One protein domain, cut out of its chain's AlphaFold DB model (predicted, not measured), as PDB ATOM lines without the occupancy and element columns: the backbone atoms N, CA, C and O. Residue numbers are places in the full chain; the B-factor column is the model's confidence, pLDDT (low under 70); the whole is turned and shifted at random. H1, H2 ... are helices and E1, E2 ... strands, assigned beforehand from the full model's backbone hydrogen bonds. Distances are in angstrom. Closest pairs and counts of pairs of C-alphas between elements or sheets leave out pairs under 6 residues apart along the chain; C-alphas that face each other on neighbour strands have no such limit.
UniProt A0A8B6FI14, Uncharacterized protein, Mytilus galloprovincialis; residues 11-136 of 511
ATOM      1  N   ILE A  11      19.569  53.561  25.405       87.75
ATOM      2  CA  ILE A  11      18.288  52.901  25.710       87.75
ATOM      3  C   ILE A  11      17.922  53.214  27.167       87.75
ATOM      4  O   ILE A  11      18.777  53.126  28.042       87.75
ATOM      5  N   ASP A  12      16.682  53.624  27.444       89.38
ATOM      6  CA  ASP A  12      16.254  54.056  28.783       89.38
ATOM      7  C   ASP A  12      15.078  53.218  29.296       89.38
ATOM      8  O   ASP A  12      13.969  53.309  28.779       89.38
ATOM      9  N   PHE A  13      15.348  52.415  30.321       89.00
ATOM     10  CA  PHE A  13      14.403  51.570  31.048       89.00
ATOM     11  C   PHE A  13      14.200  52.052  32.493       89.00
ATOM     12  O   PHE A  13      13.735  51.297  33.347       89.00
ATOM     13  N   SER A  14      14.506  53.314  32.799       89.50
ATOM     14  CA  SER A  14      14.293  53.865  34.142       89.50
ATOM     15  C   SER A  14      12.813  53.821  34.559       89.50
ATOM     16  O   SER A  14      11.937  54.034  33.725       89.50
ATOM     17  N   TYR A  15      12.536  53.619  35.854       89.81
ATOM     18  CA  TYR A  15      11.181  53.582  36.440       89.81
ATOM     19  C   TYR A  15      10.253  52.490  35.874       89.81
ATOM     20  O   TYR A  15       9.038  52.676  35.824       89.81
ATOM     21  N   ASN A  16      10.811  51.357  35.444       84.00
ATOM     22  CA  ASN A  16      10.029  50.219  34.957       84.00
ATOM     23  C   ASN A  16       9.870  49.112  36.016       84.00
ATOM     24  O   ASN A  16      10.573  49.071  37.026       84.00
ATOM     25  N   GLU A  17       8.952  48.181  35.739       82.56
ATOM     26  CA  GLU A  17       8.680  46.971  36.536       82.56
ATOM     27  C   GLU A  17       9.243  45.703  35.866       82.56
ATOM     28  O   GLU A  17       8.662  44.622  35.946       82.56
ATOM     29  N   ILE A  18      10.359  45.843  35.142       78.31
ATOM     30  CA  ILE A  18      11.043  44.711  34.509       78.31
ATOM     31  C   ILE A  18      11.569  43.797  35.617       78.31
ATOM     32  O   ILE A  18      12.305  44.249  36.490       78.31
ATOM     33  N   ARG A  19      11.175  42.521  35.564       71.88
ATOM     34  CA  ARG A  19      11.500  41.512  36.586       71.88
ATOM     35  C   ARG A  19      12.764  40.704  36.298       71.88
ATOM     36  O   ARG A  19      13.188  39.953  37.159       71.88
ATOM     37  N   GLY A  20      13.323  40.835  35.101       69.06
ATOM     38  CA  GLY A  20      14.543  40.148  34.697       69.06
ATOM     39  C   GLY A  20      14.919  40.498  33.264       69.06
ATOM     40  O   GLY A  20      14.068  40.920  32.471       69.06
ATOM     41  N   LEU A  21      16.199  40.352  32.943       70.88
ATOM     42  CA  LEU A  21      16.732  40.502  31.592       70.88
ATOM     43  C   LEU A  21      17.224  39.134  31.119       70.88
ATOM     44  O   LEU A  21      17.957  38.449  31.818       70.88
ATOM     45  N   THR A  22      16.807  38.705  29.930       69.06
ATOM     46  CA  THR A  22      17.188  37.388  29.407       69.06
ATOM     47  C   THR A  22      17.820  37.534  28.035       69.06
ATOM     48  O   THR A  22      17.244  38.140  27.130       69.06
ATOM     49  N   ASN A  23      19.003  36.951  27.874       67.88
ATOM     50  CA  ASN A  23      19.680  36.844  26.591       67.88
ATOM     51  C   ASN A  23      19.048  35.714  25.765       67.88
ATOM     52  O   ASN A  23      19.475  34.565  25.831       67.88
ATOM     53  N   THR A  24      17.983  36.036  25.032       68.88
ATOM     54  CA  THR A  24      17.241  35.054  24.216       68.88
ATOM     55  C   THR A  24      17.999  34.579  22.975       68.88
ATOM     56  O   THR A  24      17.678  33.520  22.447       68.88
ATOM     57  N   ASP A  25      19.031  35.317  22.559       66.50
ATOM     58  CA  ASP A  25      19.836  35.022  21.369       66.50
ATOM     59  C   ASP A  25      21.121  34.234  21.692       66.50
ATOM     60  O   ASP A  25      21.981  34.090  20.825       66.50
ATOM     61  N   GLU A  26      21.300  33.785  22.944       63.75
ATOM     62  CA  GLU A  26      22.488  33.051  23.431       63.75
ATOM     63  C   GLU A  26      23.827  33.722  23.071       63.75
ATOM     64  O   GLU A  26      24.873  33.079  22.955       63.75
ATOM     65  N   THR A  27      23.822  35.043  22.876       62.47
ATOM     66  CA  THR A  27      25.008  35.748  22.392       62.47
ATOM     67  C   THR A  27      26.053  35.820  23.498       62.47
ATOM     68  O   THR A  27      25.848  36.468  24.526       62.47
ATOM     69  N   LEU A  28      27.194  35.170  23.277       60.66
ATOM     70  CA  LEU A  28      28.343  35.220  24.172       60.66
ATOM     71  C   LEU A  28      29.261  36.383  23.745       60.66
ATOM     72  O   LEU A  28      29.759  36.410  22.621       60.66
ATOM     73  N   LEU A  29      29.527  37.337  24.640       62.19
ATOM     74  CA  LEU A  29      30.739  38.140  24.599       62.19
ATOM     75  C   LEU A  29      31.955  37.199  24.544       62.19
ATOM     76  O   LEU A  29      32.095  36.264  25.333       62.19
ATOM     77  N   THR A  30      32.845  37.478  23.602       60.53
ATOM     78  CA  THR A  30      34.116  36.778  23.415       60.53
ATOM     79  C   THR A  30      35.275  37.763  23.507       60.53
ATOM     80  O   THR A  30      35.112  38.967  23.300       60.53
ATOM     81  N   ASN A  31      36.469  37.238  23.778       60.22
ATOM     82  CA  ASN A  31      37.701  38.021  23.902       60.22
ATOM     83  C   ASN A  31      38.261  38.493  22.542       60.22
ATOM     84  O   ASN A  31      39.209  39.274  22.505       60.22
ATOM     85  N   GLU A  32      37.700  38.012  21.428       58.09
ATOM     86  CA  GLU A  32      38.264  38.151  20.077       58.09
ATOM     87  C   GLU A  32      37.772  39.393  19.317       58.09
ATOM     88  O   GLU A  32      38.382  39.798  18.325       58.09
ATOM     89  N   VAL A  33      36.682  40.022  19.766       61.69
ATOM     90  CA  VAL A  33      36.062  41.172  19.087       61.69
ATOM     91  C   VAL A  33      35.792  42.280  20.100       61.69
ATOM     92  O   VAL A  33      35.275  42.020  21.183       61.69
ATOM     93  N   ASN A  34      36.090  43.535  19.743       60.22
ATOM     94  CA  ASN A  34      35.640  44.689  20.524       60.22
ATOM     95  C   ASN A  34      34.109  44.686  20.602       60.22
ATOM     96  O   ASN A  34      33.414  44.906  19.607       60.22
ATOM     97  N   GLN A  35      33.592  44.456  21.803       64.69
ATOM     98  CA  GLN A  35      32.168  44.469  22.100       64.69
ATOM     99  C   GLN A  35      31.733  45.934  22.242       64.69
ATOM    100  O   GLN A  35      31.768  46.532  23.325       64.69
ATOM    101  N   ASN A  36      31.385  46.554  21.114       64.19
ATOM    102  CA  ASN A  36      30.815  47.896  21.121       64.19
ATOM    103  C   ASN A  36      29.463  47.862  21.848       64.19
ATOM    104  O   ASN A  36      28.666  46.951  21.664       64.19
ATOM    105  N   GLY A  37      29.180  48.863  22.675       70.31
ATOM    106  CA  GLY A  37      27.926  48.945  23.421       70.31
ATOM    107  C   GLY A  37      27.443  50.383  23.537       70.31
ATOM    108  O   GLY A  37      28.218  51.328  23.361       70.31
ATOM    109  N   GLY A  38      26.150  50.549  23.809       79.50
ATOM    110  CA  GLY A  38      25.543  51.842  24.114       79.50
ATOM    111  C   GLY A  38      25.349  52.089  25.604       79.50
ATOM    112  O   GLY A  38      25.752  51.292  26.450       79.50
ATOM    113  N   ASP A  39      24.728  53.221  25.922       85.62
ATOM    114  CA  ASP A  39      24.359  53.581  27.289       85.62
ATOM    115  C   ASP A  39      22.942  53.075  27.611       85.62
ATOM    116  O   ASP A  39      21.960  53.552  27.038       85.62
ATOM    117  N   ILE A  40      22.824  52.122  28.533       87.19
ATOM    118  CA  ILE A  40      21.554  51.596  29.040       87.19
ATOM    119  C   ILE A  40      21.252  52.255  30.388       87.19
ATOM    120  O   ILE A  40      22.096  52.281  31.280       87.19
ATOM    121  N   PHE A  41      20.052  52.798  30.562       89.69
ATOM    122  CA  PHE A  41      19.626  53.429  31.813       89.69
ATOM    123  C   PHE A  41      18.605  52.540  32.527       89.69
ATOM    124  O   PHE A  41      17.549  52.253  31.980       89.69
ATOM    125  N   LEU A  42      18.926  52.111  33.747       87.44
ATOM    126  CA  LEU A  42      18.142  51.205  34.598       87.44
ATOM    127  C   LEU A  42      17.973  51.843  35.986       87.44
ATOM    128  O   LEU A  42      18.352  51.285  37.020       87.44
ATOM    129  N   ARG A  43      17.485  53.086  36.011       89.38
ATOM    130  CA  ARG A  43      17.401  53.878  37.243       89.38
ATOM    131  C   ARG A  43      16.074  53.657  37.956       89.38
ATOM    132  O   ARG A  43      15.030  53.640  37.307       89.38
ATOM    133  N   ASN A  44      16.104  53.649  39.287       89.25
ATOM    134  CA  ASN A  44      14.924  53.493  40.144       89.25
ATOM    135  C   ASN A  44      14.118  52.236  39.777       89.25
ATOM    136  O   ASN A  44      12.899  52.295  39.612       89.25
ATOM    137  N   MET A  45      14.819  51.118  39.584       86.31
ATOM    138  CA  MET A  45      14.180  49.829  39.329       86.31
ATOM    139  C   MET A  45      13.417  49.382  40.575       86.31
ATOM    140  O   MET A  45      13.903  49.550  41.697       86.31
ATOM    141  N   ARG A  46      12.210  48.845  40.374       83.25
ATOM    142  CA  ARG A  46      11.368  48.349  41.471       83.25
ATOM    143  C   ARG A  46      11.871  47.014  42.016       83.25
ATOM    144  O   ARG A  46      11.897  46.835  43.230       83.25
ATOM    145  N   GLU A  47      12.240  46.116  41.111       85.50
ATOM    146  CA  GLU A  47      12.788  44.801  41.433       85.50
ATOM    147  C   GLU A  47      14.303  44.871  41.635       85.50
ATOM    148  O   GLU A  47      14.973  45.809  41.184       85.50
ATOM    149  N   GLU A  48      14.835  43.878  42.342       84.12
ATOM    150  CA  GLU A  48      16.274  43.717  42.505       84.12
ATOM    151  C   GLU A  48      16.945  43.221  41.222       84.12
ATOM    152  O   GLU A  48      16.359  42.505  40.414       84.12
ATOM    153  N   PHE A  49      18.188  43.648  41.030       80.06
ATOM    154  CA  PHE A  49      18.958  43.384  39.828       80.06
ATOM    155  C   PHE A  49      19.993  42.272  40.056       80.06
ATOM    156  O   PHE A  49      20.806  42.368  40.979       80.06
ATOM    157  N   TYR A  50      20.005  41.265  39.180       81.75
ATOM    158  CA  TYR A  50      20.963  40.160  39.193       81.75
ATOM    159  C   TYR A  50      22.055  40.367  38.133       81.75
ATOM    160  O   TYR A  50      21.786  40.481  36.938       81.75
ATOM    161  N   PHE A  51      23.320  40.414  38.554       76.12
ATOM    162  CA  PHE A  51      24.444  40.750  37.667       76.12
ATOM    163  C   PHE A  51      24.807  39.655  36.657       76.12
ATOM    164  O   PHE A  51      25.422  39.953  35.633       76.12
ATOM    165  N   ASN A  52      24.427  38.407  36.925       69.06
ATOM    166  CA  ASN A  52      24.604  37.279  36.009       69.06
ATOM    167  C   ASN A  52      23.663  37.349  34.784       69.06
ATOM    168  O   ASN A  52      24.014  36.847  33.721       69.06
ATOM    169  N   GLU A  53      22.509  38.014  34.890       62.97
ATOM    170  CA  GLU A  53      21.517  38.119  33.811       62.97
ATOM    171  C   GLU A  53      21.972  39.003  32.642       62.97
ATOM    172  O   GLU A  53      21.625  38.749  31.488       62.97
ATOM    173  N   LEU A  54      22.788  40.026  32.910       60.56
ATOM    174  CA  LEU A  54      23.292  40.929  31.865       60.56
ATOM    175  C   LEU A  54      24.405  40.323  31.013       60.56
ATOM    176  O   LEU A  54      24.731  40.856  29.952       60.56
ATOM    177  N   PHE A  55      25.015  39.247  31.497       60.72
ATOM    178  CA  PHE A  55      26.269  38.733  30.987       60.72
ATOM    179  C   PHE A  55      26.254  37.201  31.065       60.72
ATOM    180  O   PHE A  55      26.766  36.604  32.007       60.72
ATOM    181  N   SER A  56      25.648  36.555  30.065       50.22
ATOM    182  CA  SER A  56      25.642  35.092  29.930       50.22
ATOM    183  C   SER A  56      27.058  34.602  29.601       50.22
ATOM    184  O   SER A  56      27.466  34.718  28.450       50.22
ATOM    185  N   TYR A  57      27.829  34.084  30.569       57.31
ATOM    186  CA  TYR A  57      29.215  33.647  30.313       57.31
ATOM    187  C   TYR A  57      29.635  32.348  30.984       57.31
ATOM    188  O   TYR A  57      29.384  32.117  32.161       57.31
ATOM    189  N   SER A  58      30.399  31.566  30.215       48.28
ATOM    190  CA  SER A  58      31.228  30.448  30.667       48.28
ATOM    191  C   SER A  58      32.689  30.912  30.706       48.28
ATOM    192  O   SER A  58      33.394  30.819  29.699       48.28
ATOM    193  N   PHE A  59      33.161  31.412  31.845       61.56
ATOM    194  CA  PHE A  59      34.574  31.766  32.017       61.56
ATOM    195  C   PHE A  59      35.399  30.539  32.409       61.56
ATOM    196  O   PHE A  59      34.984  29.775  33.279       61.56
ATOM    197  N   LYS A  60      36.570  30.359  31.785       57.25
ATOM    198  CA  LYS A  60      37.479  29.236  32.074       57.25
ATOM    199  C   LYS A  60      38.711  29.661  32.869       57.25
ATOM    200  O   LYS A  60      39.296  28.817  33.542       57.25
ATOM    201  N   THR A  61      39.086  30.943  32.831       66.75
ATOM    202  CA  THR A  61      40.240  31.505  33.556       66.75
ATOM    203  C   THR A  61      39.950  32.892  34.165       66.75
ATOM    204  O   THR A  61      38.992  33.566  33.787       66.75
ATOM    205  N   ILE A  62      40.787  33.346  35.109       66.06
ATOM    206  CA  ILE A  62      40.744  34.723  35.656       66.06
ATOM    207  C   ILE A  62      41.140  35.757  34.585       66.06
ATOM    208  O   ILE A  62      40.635  36.878  34.574       66.06
ATOM    209  N   GLU A  63      42.015  35.384  33.653       68.56
ATOM    210  CA  GLU A  63      42.446  36.244  32.544       68.56
ATOM    211  C   GLU A  63      41.287  36.536  31.579       68.56
ATOM    212  O   GLU A  63      41.157  37.663  31.096       68.56
ATOM    213  N   ASP A  64      40.369  35.577  31.396       65.88
ATOM    214  CA  ASP A  64      39.141  35.795  30.625       65.88
ATOM    215  C   ASP A  64      38.279  36.917  31.220       65.88
ATOM    216  O   ASP A  64      37.712  37.710  30.469       65.88
ATOM    217  N   TYR A  65      38.215  37.038  32.555       67.75
ATOM    218  CA  TYR A  65      37.478  38.124  33.214       67.75
ATOM    219  C   TYR A  65      38.040  39.495  32.820       67.75
ATOM    220  O   TYR A  65      37.296  40.387  32.414       67.75
ATOM    221  N   GLN A  66      39.357  39.672  32.896       66.94
ATOM    222  CA  GLN A  66      39.996  40.965  32.627       66.94
ATOM    223  C   GLN A  66      39.911  41.358  31.146       66.94
ATOM    224  O   GLN A  66      39.653  42.519  30.809       66.94
ATOM    225  N   ILE A  67      40.101  40.396  30.242       67.88
ATOM    226  CA  ILE A  67      40.097  40.653  28.798       67.88
ATOM    227  C   ILE A  67      38.679  40.970  28.304       67.88
ATOM    228  O   ILE A  67      38.496  41.912  27.529       67.88
ATOM    229  N   LEU A  68      37.659  40.255  28.785       66.31
ATOM    230  CA  LEU A  68      36.282  40.474  28.344       66.31
ATOM    231  C   LEU A  68      35.778  41.879  28.706       66.31
ATOM    232  O   LEU A  68      35.275  42.617  27.851       66.31
ATOM    233  N   PHE A  69      35.921  42.274  29.974       70.62
ATOM    234  CA  PHE A  69      35.348  43.533  30.454       70.62
ATOM    235  C   PHE A  69      36.139  44.760  29.995       70.62
ATOM    236  O   PHE A  69      35.530  45.797  29.713       70.62
ATOM    237  N   SER A  70      37.455  44.643  29.800       68.38
ATOM    238  CA  SER A  70      38.264  45.725  29.216       68.38
ATOM    239  C   SER A  70      37.856  46.063  27.771       68.38
ATOM    240  O   SER A  70      37.913  47.238  27.371       68.38
ATOM    241  N   ASN A  71      37.357  45.070  27.025       72.38
ATOM    242  CA  ASN A  71      36.887  45.210  25.645       72.38
ATOM    243  C   ASN A  71      35.413  45.639  25.525       72.38
ATOM    244  O   ASN A  71      35.016  46.148  24.475       72.38
ATOM    245  N   PHE A  72      34.608  45.515  26.586       76.06
ATOM    246  CA  PHE A  72      33.230  46.011  26.602       76.06
ATOM    247  C   PHE A  72      33.184  47.540  26.761       76.06
ATOM    248  O   PHE A  72      33.717  48.118  27.719       76.06
ATOM    249  N   ARG A  73      32.541  48.232  25.810       77.19
ATOM    250  CA  ARG A  73      32.433  49.710  25.786       77.19
ATOM    251  C   ARG A  73      31.049  50.259  26.166       77.19
ATOM    252  O   ARG A  73      30.889  51.478  26.189       77.19
ATOM    253  N   GLY A  74      30.075  49.400  26.474       80.19
ATOM    254  CA  GLY A  74      28.748  49.811  26.951       80.19
ATOM    255  C   GLY A  74      28.732  50.232  28.424       80.19
ATOM    256  O   GLY A  74      29.674  49.962  29.170       80.19
ATOM    257  N   THR A  75      27.651  50.895  28.851       85.75
ATOM    258  CA  THR A  75      27.428  51.206  30.275       85.75
ATOM    259  C   THR A  75      25.975  50.998  30.692       85.75
ATOM    260  O   THR A  75      25.063  51.174  29.890       85.75
ATOM    261  N   TYR A  76      25.776  50.686  31.966       85.56
ATOM    262  CA  TYR A  76      24.511  50.539  32.663       85.56
ATOM    263  C   TYR A  76      24.433  51.598  33.767       85.56
ATOM    264  O   TYR A  76      25.257  51.632  34.674       85.56
ATOM    265  N   ASP A  77      23.454  52.495  33.706       88.56
ATOM    266  CA  ASP A  77      23.192  53.482  34.754       88.56
ATOM    267  C   ASP A  77      22.120  52.957  35.718       88.56
ATOM    268  O   ASP A  77      20.925  53.135  35.483       88.56
ATOM    269  N   ILE A  78      22.563  52.313  36.800       87.12
ATOM    270  CA  ILE A  78      21.716  51.654  37.816       87.12
ATOM    271  C   ILE A  78      21.461  52.525  39.059       87.12
ATOM    272  O   ILE A  78      21.461  52.061  40.200       87.12
ATOM    273  N   LYS A  79      21.280  53.834  38.862       89.00
ATOM    274  CA  LYS A  79      21.063  54.785  39.960       89.00
ATOM    275  C   LYS A  79      19.793  54.487  40.765       89.00
ATOM    276  O   LYS A  79      18.723  54.347  40.180       89.00
ATOM    277  N   ASN A  80      19.896  54.549  42.098       88.94
ATOM    278  CA  ASN A  80      18.788  54.334  43.044       88.94
ATOM    279  C   ASN A  80      18.094  52.970  42.869       88.94
ATOM    280  O   ASN A  80      16.877  52.875  43.015       88.94
ATOM    281  N   SER A  81      18.855  51.940  42.518       89.50
ATOM    282  CA  SER A  81      18.349  50.581  42.319       89.50
ATOM    283  C   SER A  81      18.928  49.641  43.380       89.50
ATOM    284  O   SER A  81      19.881  49.994  44.085       89.50
ATOM    285  N   LYS A  82      18.332  48.452  43.507       90.75
ATOM    286  CA  LYS A  82      18.778  47.398  44.423       90.75
ATOM    287  C   LYS A  82      19.414  46.244  43.655       90.75
ATOM    288  O   LYS A  82      18.952  45.915  42.569       90.75
ATOM    289  N   ALA A  83      20.447  45.640  44.223       89.19
ATOM    290  CA  ALA A  83      21.199  44.527  43.651       89.19
ATOM    291  C   ALA A  83      21.032  43.239  44.465       89.19
ATOM    292  O   ALA A  83      21.051  43.298  45.693       89.19
ATOM    293  N   HIS A  84      20.974  42.089  43.799       90.50
ATOM    294  CA  HIS A  84      21.284  40.814  44.436       90.50
ATOM    295  C   HIS A  84      22.806  40.699  44.579       90.50
ATOM    296  O   HIS A  84      23.531  40.635  43.585       90.50
ATOM    297  N   CYS A  85      23.301  40.761  45.813       90.56
ATOM    298  CA  CYS A  85      24.726  40.786  46.120       90.56
ATOM    299  C   CYS A  85      25.236  39.379  46.450       90.56
ATOM    300  O   CYS A  85      25.283  38.979  47.609       90.56
ATOM    301  N   ASP A  86      25.643  38.649  45.414       89.50
ATOM    302  CA  ASP A  86      26.113  37.261  45.471       89.50
ATOM    303  C   ASP A  86      27.606  37.118  45.103       89.50
ATOM    304  O   ASP A  86      28.339  38.103  44.948       89.50
ATOM    305  N   CYS A  87      28.075  35.879  44.914       87.88
ATOM    306  CA  CYS A  87      29.451  35.621  44.479       87.88
ATOM    307  C   CYS A  87      29.807  36.287  43.136       87.88
ATOM    308  O   CYS A  87      30.974  36.598  42.896       87.88
ATOM    309  N   HIS A  88      28.843  36.516  42.235       84.31
ATOM    310  CA  HIS A  88      29.132  37.121  40.940       84.31
ATOM    311  C   HIS A  88      29.541  38.574  41.137       84.31
ATOM    312  O   HIS A  88      30.594  38.982  40.636       84.31
ATOM    313  N   VAL A  89      28.784  39.323  41.944       86.06
ATOM    314  CA  VAL A  89      29.139  40.696  42.333       86.06
ATOM    315  C   VAL A  89      30.477  40.724  43.073       86.06
ATOM    316  O   VAL A  89      31.333  41.551  42.753       86.06
ATOM    317  N   ALA A  90      30.706  39.787  43.997       87.50
ATOM    318  CA  ALA A  90      31.968  39.702  44.730       87.50
ATOM    319  C   ALA A  90      33.163  39.488  43.791       87.50
ATOM    320  O   ALA A  90      34.194  40.147  43.924       87.50
ATOM    321  N   ARG A  91      33.017  38.619  42.786       83.50
ATOM    322  CA  ARG A  91      34.057  38.353  41.789       83.50
ATOM    323  C   ARG A  91      34.391  39.603  40.968       83.50
ATOM    324  O   ARG A  91      35.568  39.915  40.797       83.50
ATOM    325  N   PHE A  92      33.383  40.356  40.520       82.25
ATOM    326  CA  PHE A  92      33.595  41.627  39.817       82.25
ATOM    327  C   PHE A  92      34.357  42.641  40.670       82.25
ATOM    328  O   PHE A  92      35.349  43.210  40.214       82.25
ATOM    329  N   LEU A  93      33.911  42.842  41.910       85.06
ATOM    330  CA  LEU A  93      34.532  43.783  42.838       85.06
ATOM    331  C   LEU A  93      35.965  43.379  43.202       85.06
ATOM    332  O   LEU A  93      36.807  44.249  43.412       85.06
ATOM    333  N   LYS A  94      36.258  42.075  43.254       84.06
ATOM    334  CA  LYS A  94      37.586  41.556  43.584       84.06
ATOM    335  C   LYS A  94      38.567  41.626  42.413       84.06
ATOM    336  O   LYS A  94      39.681  42.111  42.590       84.06
ATOM    337  N   PHE A  95      38.182  41.127  41.238       82.38
ATOM    338  CA  PHE A  95      39.116  40.932  40.121       82.38
ATOM    339  C   PHE A  95      39.132  42.076  39.107       82.38
ATOM    340  O   PHE A  95      40.164  42.308  38.477       82.38
ATOM    341  N   CYS A  96      38.014  42.789  38.929       82.50
ATOM    342  CA  CYS A  96      37.881  43.861  37.935       82.50
ATOM    343  C   CYS A  96      37.098  45.078  38.483       82.50
ATOM    344  O   CYS A  96      36.126  45.515  37.856       82.50
ATOM    345  N   PRO A  97      37.491  45.657  39.639       85.12
ATOM    346  CA  PRO A  97      36.725  46.719  40.296       85.12
ATOM    347  C   PRO A  97      36.542  47.965  39.425       85.12
ATOM    348  O   PRO A  97      35.449  48.524  39.361       85.12
ATOM    349  N   ASP A  98      37.584  48.403  38.715       85.88
ATOM    350  CA  ASP A  98      37.503  49.601  37.872       85.88
ATOM    351  C   ASP A  98      36.531  49.427  36.704       85.88
ATOM    352  O   ASP A  98      35.748  50.337  36.407       85.88
ATOM    353  N   ASP A  99      36.524  48.247  36.082       83.69
ATOM    354  CA  ASP A  99      35.569  47.913  35.032       83.69
ATOM    355  C   ASP A  99      34.153  47.806  35.580       83.69
ATOM    356  O   ASP A  99      33.237  48.349  34.966       83.69
ATOM    357  N   PHE A 100      33.963  47.217  36.762       85.06
ATOM    358  CA  PHE A 100      32.665  47.209  37.435       85.06
ATOM    359  C   PHE A 100      32.144  48.638  37.651       85.06
ATOM    360  O   PHE A 100      31.032  48.976  37.236       85.06
ATOM    361  N   TYR A 101      32.965  49.526  38.220       86.44
ATOM    362  CA  TYR A 101      32.576  50.915  38.462       86.44
ATOM    363  C   TYR A 101      32.301  51.698  37.173       86.44
ATOM    364  O   TYR A 101      31.402  52.545  37.157       86.44
ATOM    365  N   ARG A 102      33.055  51.424  36.102       86.81
ATOM    366  CA  ARG A 102      32.887  52.029  34.773       86.81
ATOM    367  C   ARG A 102      31.609  51.547  34.093       86.81
ATOM    368  O   ARG A 102      30.800  52.375  33.674       86.81
ATOM    369  N   ILE A 103      31.441  50.232  33.985       83.44
ATOM    370  CA  ILE A 103      30.330  49.585  33.286       83.44
ATOM    371  C   ILE A 103      29.023  49.924  33.990       83.44
ATOM    372  O   ILE A 103      28.091  50.335  33.319       83.44
ATOM    373  N   TYR A 104      28.960  49.868  35.321       85.00
ATOM    374  CA  TYR A 104      27.717  50.082  36.073       85.00
ATOM    375  C   TYR A 104      27.502  51.514  36.587       85.00
ATOM    376  O   TYR A 104      26.569  51.782  37.352       85.00
ATOM    377  N   LYS A 105      28.386  52.455  36.219       84.88
ATOM    378  CA  LYS A 105      28.385  53.848  36.716       84.88
ATOM    379  C   LYS A 105      28.231  53.935  38.247       84.88
ATOM    380  O   LYS A 105      27.678  54.900  38.776       84.88
ATOM    381  N   ALA A 106      28.732  52.930  38.969       78.69
ATOM    382  CA  ALA A 106      28.353  52.693  40.357       78.69
ATOM    383  C   ALA A 106      28.852  53.794  41.311       78.69
ATOM    384  O   ALA A 106      28.105  54.181  42.197       78.69
ATOM    385  N   LYS A 107      30.027  54.407  41.077       76.56
ATOM    386  CA  LYS A 107      30.629  55.434  41.968       76.56
ATOM    387  C   LYS A 107      29.704  56.605  42.350       76.56
ATOM    388  O   LYS A 107      29.821  57.135  43.446       76.56
ATOM    389  N   ASN A 108      28.799  57.014  41.456       70.19
ATOM    390  CA  ASN A 108      27.907  58.169  41.656       70.19
ATOM    391  C   ASN A 108      26.429  57.768  41.800       70.19
ATOM    392  O   ASN A 108      25.535  58.623  41.825       70.19
ATOM    393  N   ASN A 109      26.172  56.465  41.877       70.62
ATOM    394  CA  ASN A 109      24.853  55.870  41.862       70.62
ATOM    395  C   ASN A 109      24.612  55.219  43.225       70.62
ATOM    396  O   ASN A 109      25.414  54.412  43.672       70.62
ATOM    397  N   LYS A 110      23.517  55.583  43.907       82.50
ATOM    398  CA  LYS A 110      23.113  54.991  45.196       82.50
ATOM    399  C   LYS A 110      22.644  53.541  45.002       82.50
ATOM    400  O   LYS A 110      21.452  53.267  45.101       82.50
ATOM    401  N   LEU A 111      23.560  52.659  44.621       88.19
ATOM    402  CA  LEU A 111      23.329  51.237  44.438       88.19
ATOM    403  C   LEU A 111      23.555  50.531  45.770       88.19
ATOM    404  O   LEU A 111      24.646  50.598  46.339       88.19
ATOM    405  N   VAL A 112      22.522  49.849  46.243       91.00
ATOM    406  CA  VAL A 112      22.563  49.091  47.493       91.00
ATOM    407  C   VAL A 112      22.162  47.647  47.244       91.00
ATOM    408  O   VAL A 112      21.466  47.357  46.271       91.00
ATOM    409  N   CYS A 113      22.557  46.740  48.120       91.94
ATOM    410  CA  CYS A 113      22.062  45.374  48.077       91.94
ATOM    411  C   CYS A 113      20.586  45.335  48.513       91.94
ATOM    412  O   CYS A 113      20.184  45.967  49.495       91.94
ATOM    413  N   GLY A 114      19.759  44.636  47.740       92.31
ATOM    414  CA  GLY A 114      18.387  44.258  48.087       92.31
ATOM    415  C   GLY A 114      18.306  42.879  48.738       92.31
ATOM    416  O   GLY A 114      17.338  42.602  49.437       92.31
ATOM    417  N   SER A 115      19.340  42.067  48.540       90.75
ATOM    418  CA  SER A 115      19.504  40.728  49.087       90.75
ATOM    419  C   SER A 115      20.991  40.325  49.027       90.75
ATOM    420  O   SER A 115      21.757  40.958  48.286       90.75
ATOM    421  N   PRO A 116      21.419  39.293  49.778       90.81
ATOM    422  CA  PRO A 116      20.669  38.557  50.809       90.81
ATOM    423  C   PRO A 116      20.307  39.424  52.037       90.81
ATOM    424  O   PRO A 116      20.702  40.586  52.118       90.81
ATOM    425  N   GLU A 117      19.481  38.899  52.953       89.50
ATOM    426  CA  GLU A 117      18.841  39.646  54.062       89.50
ATOM    427  C   GLU A 117      19.840  40.431  54.937       89.50
ATOM    428  O   GLU A 117      19.610  41.584  55.296       89.50
ATOM    429  N   ASN A 118      20.989  39.821  55.197       86.94
ATOM    430  CA  ASN A 118      22.150  40.363  55.900       86.94
ATOM    431  C   ASN A 118      22.821  41.554  55.193       86.94
ATOM    432  O   ASN A 118      23.469  42.363  55.852       86.94
ATOM    433  N   LEU A 119      22.648  41.695  53.875       89.56
ATOM    434  CA  LEU A 119      23.255  42.768  53.079       89.56
ATOM    435  C   LEU A 119      22.278  43.896  52.739       89.56
ATOM    436  O   LEU A 119      22.675  44.886  52.129       89.56
ATOM    437  N   VAL A 120      21.005  43.794  53.124       91.75
ATOM    438  CA  VAL A 120      19.977  44.764  52.731       91.75
ATOM    439  C   VAL A 120      20.385  46.198  53.096       91.75
ATOM    440  O   VAL A 120      20.718  46.513  54.235       91.75
ATOM    441  N   ASN A 121      20.297  47.097  52.111       91.31
ATOM    442  CA  ASN A 121      20.684  48.512  52.173       91.31
ATOM    443  C   ASN A 121      22.188  48.795  52.345       91.31
ATOM    444  O   ASN A 121      22.562  49.966  52.455       91.31
ATOM    445  N   VAL A 122      23.056  47.783  52.308       90.19
ATOM    446  CA  VAL A 122      24.506  47.993  52.244       90.19
ATOM    447  C   VAL A 122      24.878  48.508  50.855       90.19
ATOM    448  O   VAL A 122      24.429  47.988  49.835       90.19
ATOM    449  N   SER A 123      25.680  49.568  50.807       89.62
ATOM    450  CA  SER A 123      26.185  50.153  49.562       89.62
ATOM    451  C   SER A 123      27.172  49.205  48.885       89.62
ATOM    452  O   SER A 123      28.145  48.770  49.500       89.62
ATOM    453  N   VAL A 124      26.954  48.916  47.597       89.06
ATOM    454  CA  VAL A 124      27.779  47.956  46.838       89.06
ATOM    455  C   VAL A 124      29.240  48.408  46.723       89.06
ATOM    456  O   VAL A 124      30.147  47.585  46.660       89.06
ATOM    457  N   ILE A 125      29.478  49.721  46.729       85.50
ATOM    458  CA  ILE A 125      30.820  50.320  46.647       85.50
ATOM    459  C   ILE A 125      31.597  50.105  47.950       85.50
ATOM    460  O   ILE A 125      32.823  50.025  47.929       85.50
ATOM    461  N   ASP A 126      30.882  50.008  49.071       86.38
ATOM    462  CA  ASP A 126      31.482  49.884  50.396       86.38
ATOM    463  C   ASP A 126      31.697  48.416  50.794       86.38
ATOM    464  O   ASP A 126      32.462  48.143  51.716       86.38
ATOM    465  N   LEU A 127      31.095  47.454  50.080       86.56
ATOM    466  CA  LEU A 127      31.255  46.016  50.340       86.56
ATOM    467  C   LEU A 127      32.725  45.566  50.437       86.56
ATOM    468  O   LEU A 127      33.050  44.867  51.395       86.56
ATOM    469  N   PRO A 128      33.654  45.989  49.551       83.19
ATOM    470  CA  PRO A 128      35.059  45.590  49.664       83.19
ATOM    471  C   PRO A 128      35.765  46.129  50.921       83.19
ATOM    472  O   PRO A 128      36.850  45.655  51.252       83.19
ATOM    473  N   LEU A 129      35.189  47.125  51.606       81.12
ATOM    474  CA  LEU A 129      35.745  47.720  52.829       81.12
ATOM    475  C   LEU A 129      35.377  46.919  54.089       81.12
ATOM    476  O   LEU A 129      36.070  47.032  55.102       81.12
ATOM    477  N   TYR A 130      34.320  46.103  54.035       79.25
ATOM    478  CA  TYR A 130      33.804  45.327  55.165       79.25
ATOM    479  C   TYR A 130      34.023  43.824  54.938       79.25
ATOM    480  O   TYR A 130      33.199  43.141  54.335       79.25
ATOM    481  N   ASN A 131      35.144  43.297  55.441       70.12
ATOM    482  CA  ASN A 131      35.584  41.921  55.164       70.12
ATOM    483  C   ASN A 131      34.562  40.834  55.547       70.12
ATOM    484  O   ASN A 131      34.368  39.908  54.771       70.12
ATOM    485  N   GLU A 132      33.910  40.943  56.708       73.19
ATOM    486  CA  GLU A 132      32.944  39.934  57.187       73.19
ATOM    487  C   GLU A 132      31.687  39.878  56.310       73.19
ATOM    488  O   GLU A 132      31.191  38.808  55.988       73.19
ATOM    489  N   VAL A 133      31.230  41.042  55.855       74.69
ATOM    490  CA  VAL A 133      30.039  41.225  55.015       74.69
ATOM    491  C   VAL A 133      30.290  40.703  53.594       74.69
ATOM    492  O   VAL A 133      29.426  40.108  52.955       74.69
ATOM    493  N   PHE A 134      31.510  40.889  53.092       75.62
ATOM    494  CA  PHE A 134      31.925  40.420  51.773       75.62
ATOM    495  C   PHE A 134      32.141  38.894  51.716       75.62
ATOM    496  O   PHE A 134      32.014  38.294  50.650       75.62
ATOM    497  N   ASP A 135      32.420  38.254  52.857       77.25
ATOM    498  CA  ASP A 135      32.501  36.791  52.996       77.25
ATOM    499  C   ASP A 135      31.136  36.097  52.821       77.25
ATOM    500  O   ASP A 135      31.080  34.914  52.471       77.25
ATOM    501  N   GLU A 136      30.038  36.822  53.040       79.81
ATOM    502  CA  GLU A 136      28.667  36.308  52.933       79.81
ATOM    503  C   GLU A 136      28.154  36.276  51.480       79.81
ATOM    504  O   GLU A 136      27.114  35.683  51.194       79.81
TER     505      GLU A 136
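Overview. This is residues 11 to 136 of the 511 residues of an uncharacterized protein of Mytilus galloprovincialis (UniProt A0A8B6FI14). Mostly loops with little regular structure, this compact, mixed-class body holds two small parallel sheets, E1 E2 and E3 E4, each a right-handed strand-helix-strand unit, its strands joined through H1 or through H2 and H3; H4 follows. Named elements hold 43 of 126 printed residues; the radius of gyration of the C-alphas is 14.2 A, the spans 39 by 33 by 25 A.

Along the chain. E1 is residues 39 to 41, from C-alpha 39 (24.359, 53.581, 27.289); H1 62 to 71, 15.0 A; E2 75 to 77; E3 82 to 84; H2 87 to 95; H3 97 to 103; E4 112 to 115; H4 131 to 134, ending at C-alpha 134 (31.925, 40.420, 51.773).

Arrangement. N 40 and O 75, 2.8 A, and N 83 and O 112, 2.9 A, are within hydrogen-bond range. H1 and H2 only just touch, with 3 C-alpha pairs within 8 A; the closest, Gln 66 and Phe 95, are 7.5 A apart. Every O i to N i+4 pair is within range in H2 and H3, 5 of 6 in H1.

Size, cuts and confidence. The printed part has no cut. Links E1 to H1 and E4 to H4 are long. Low-confidence residues include 22 to 36 and 52 to 68.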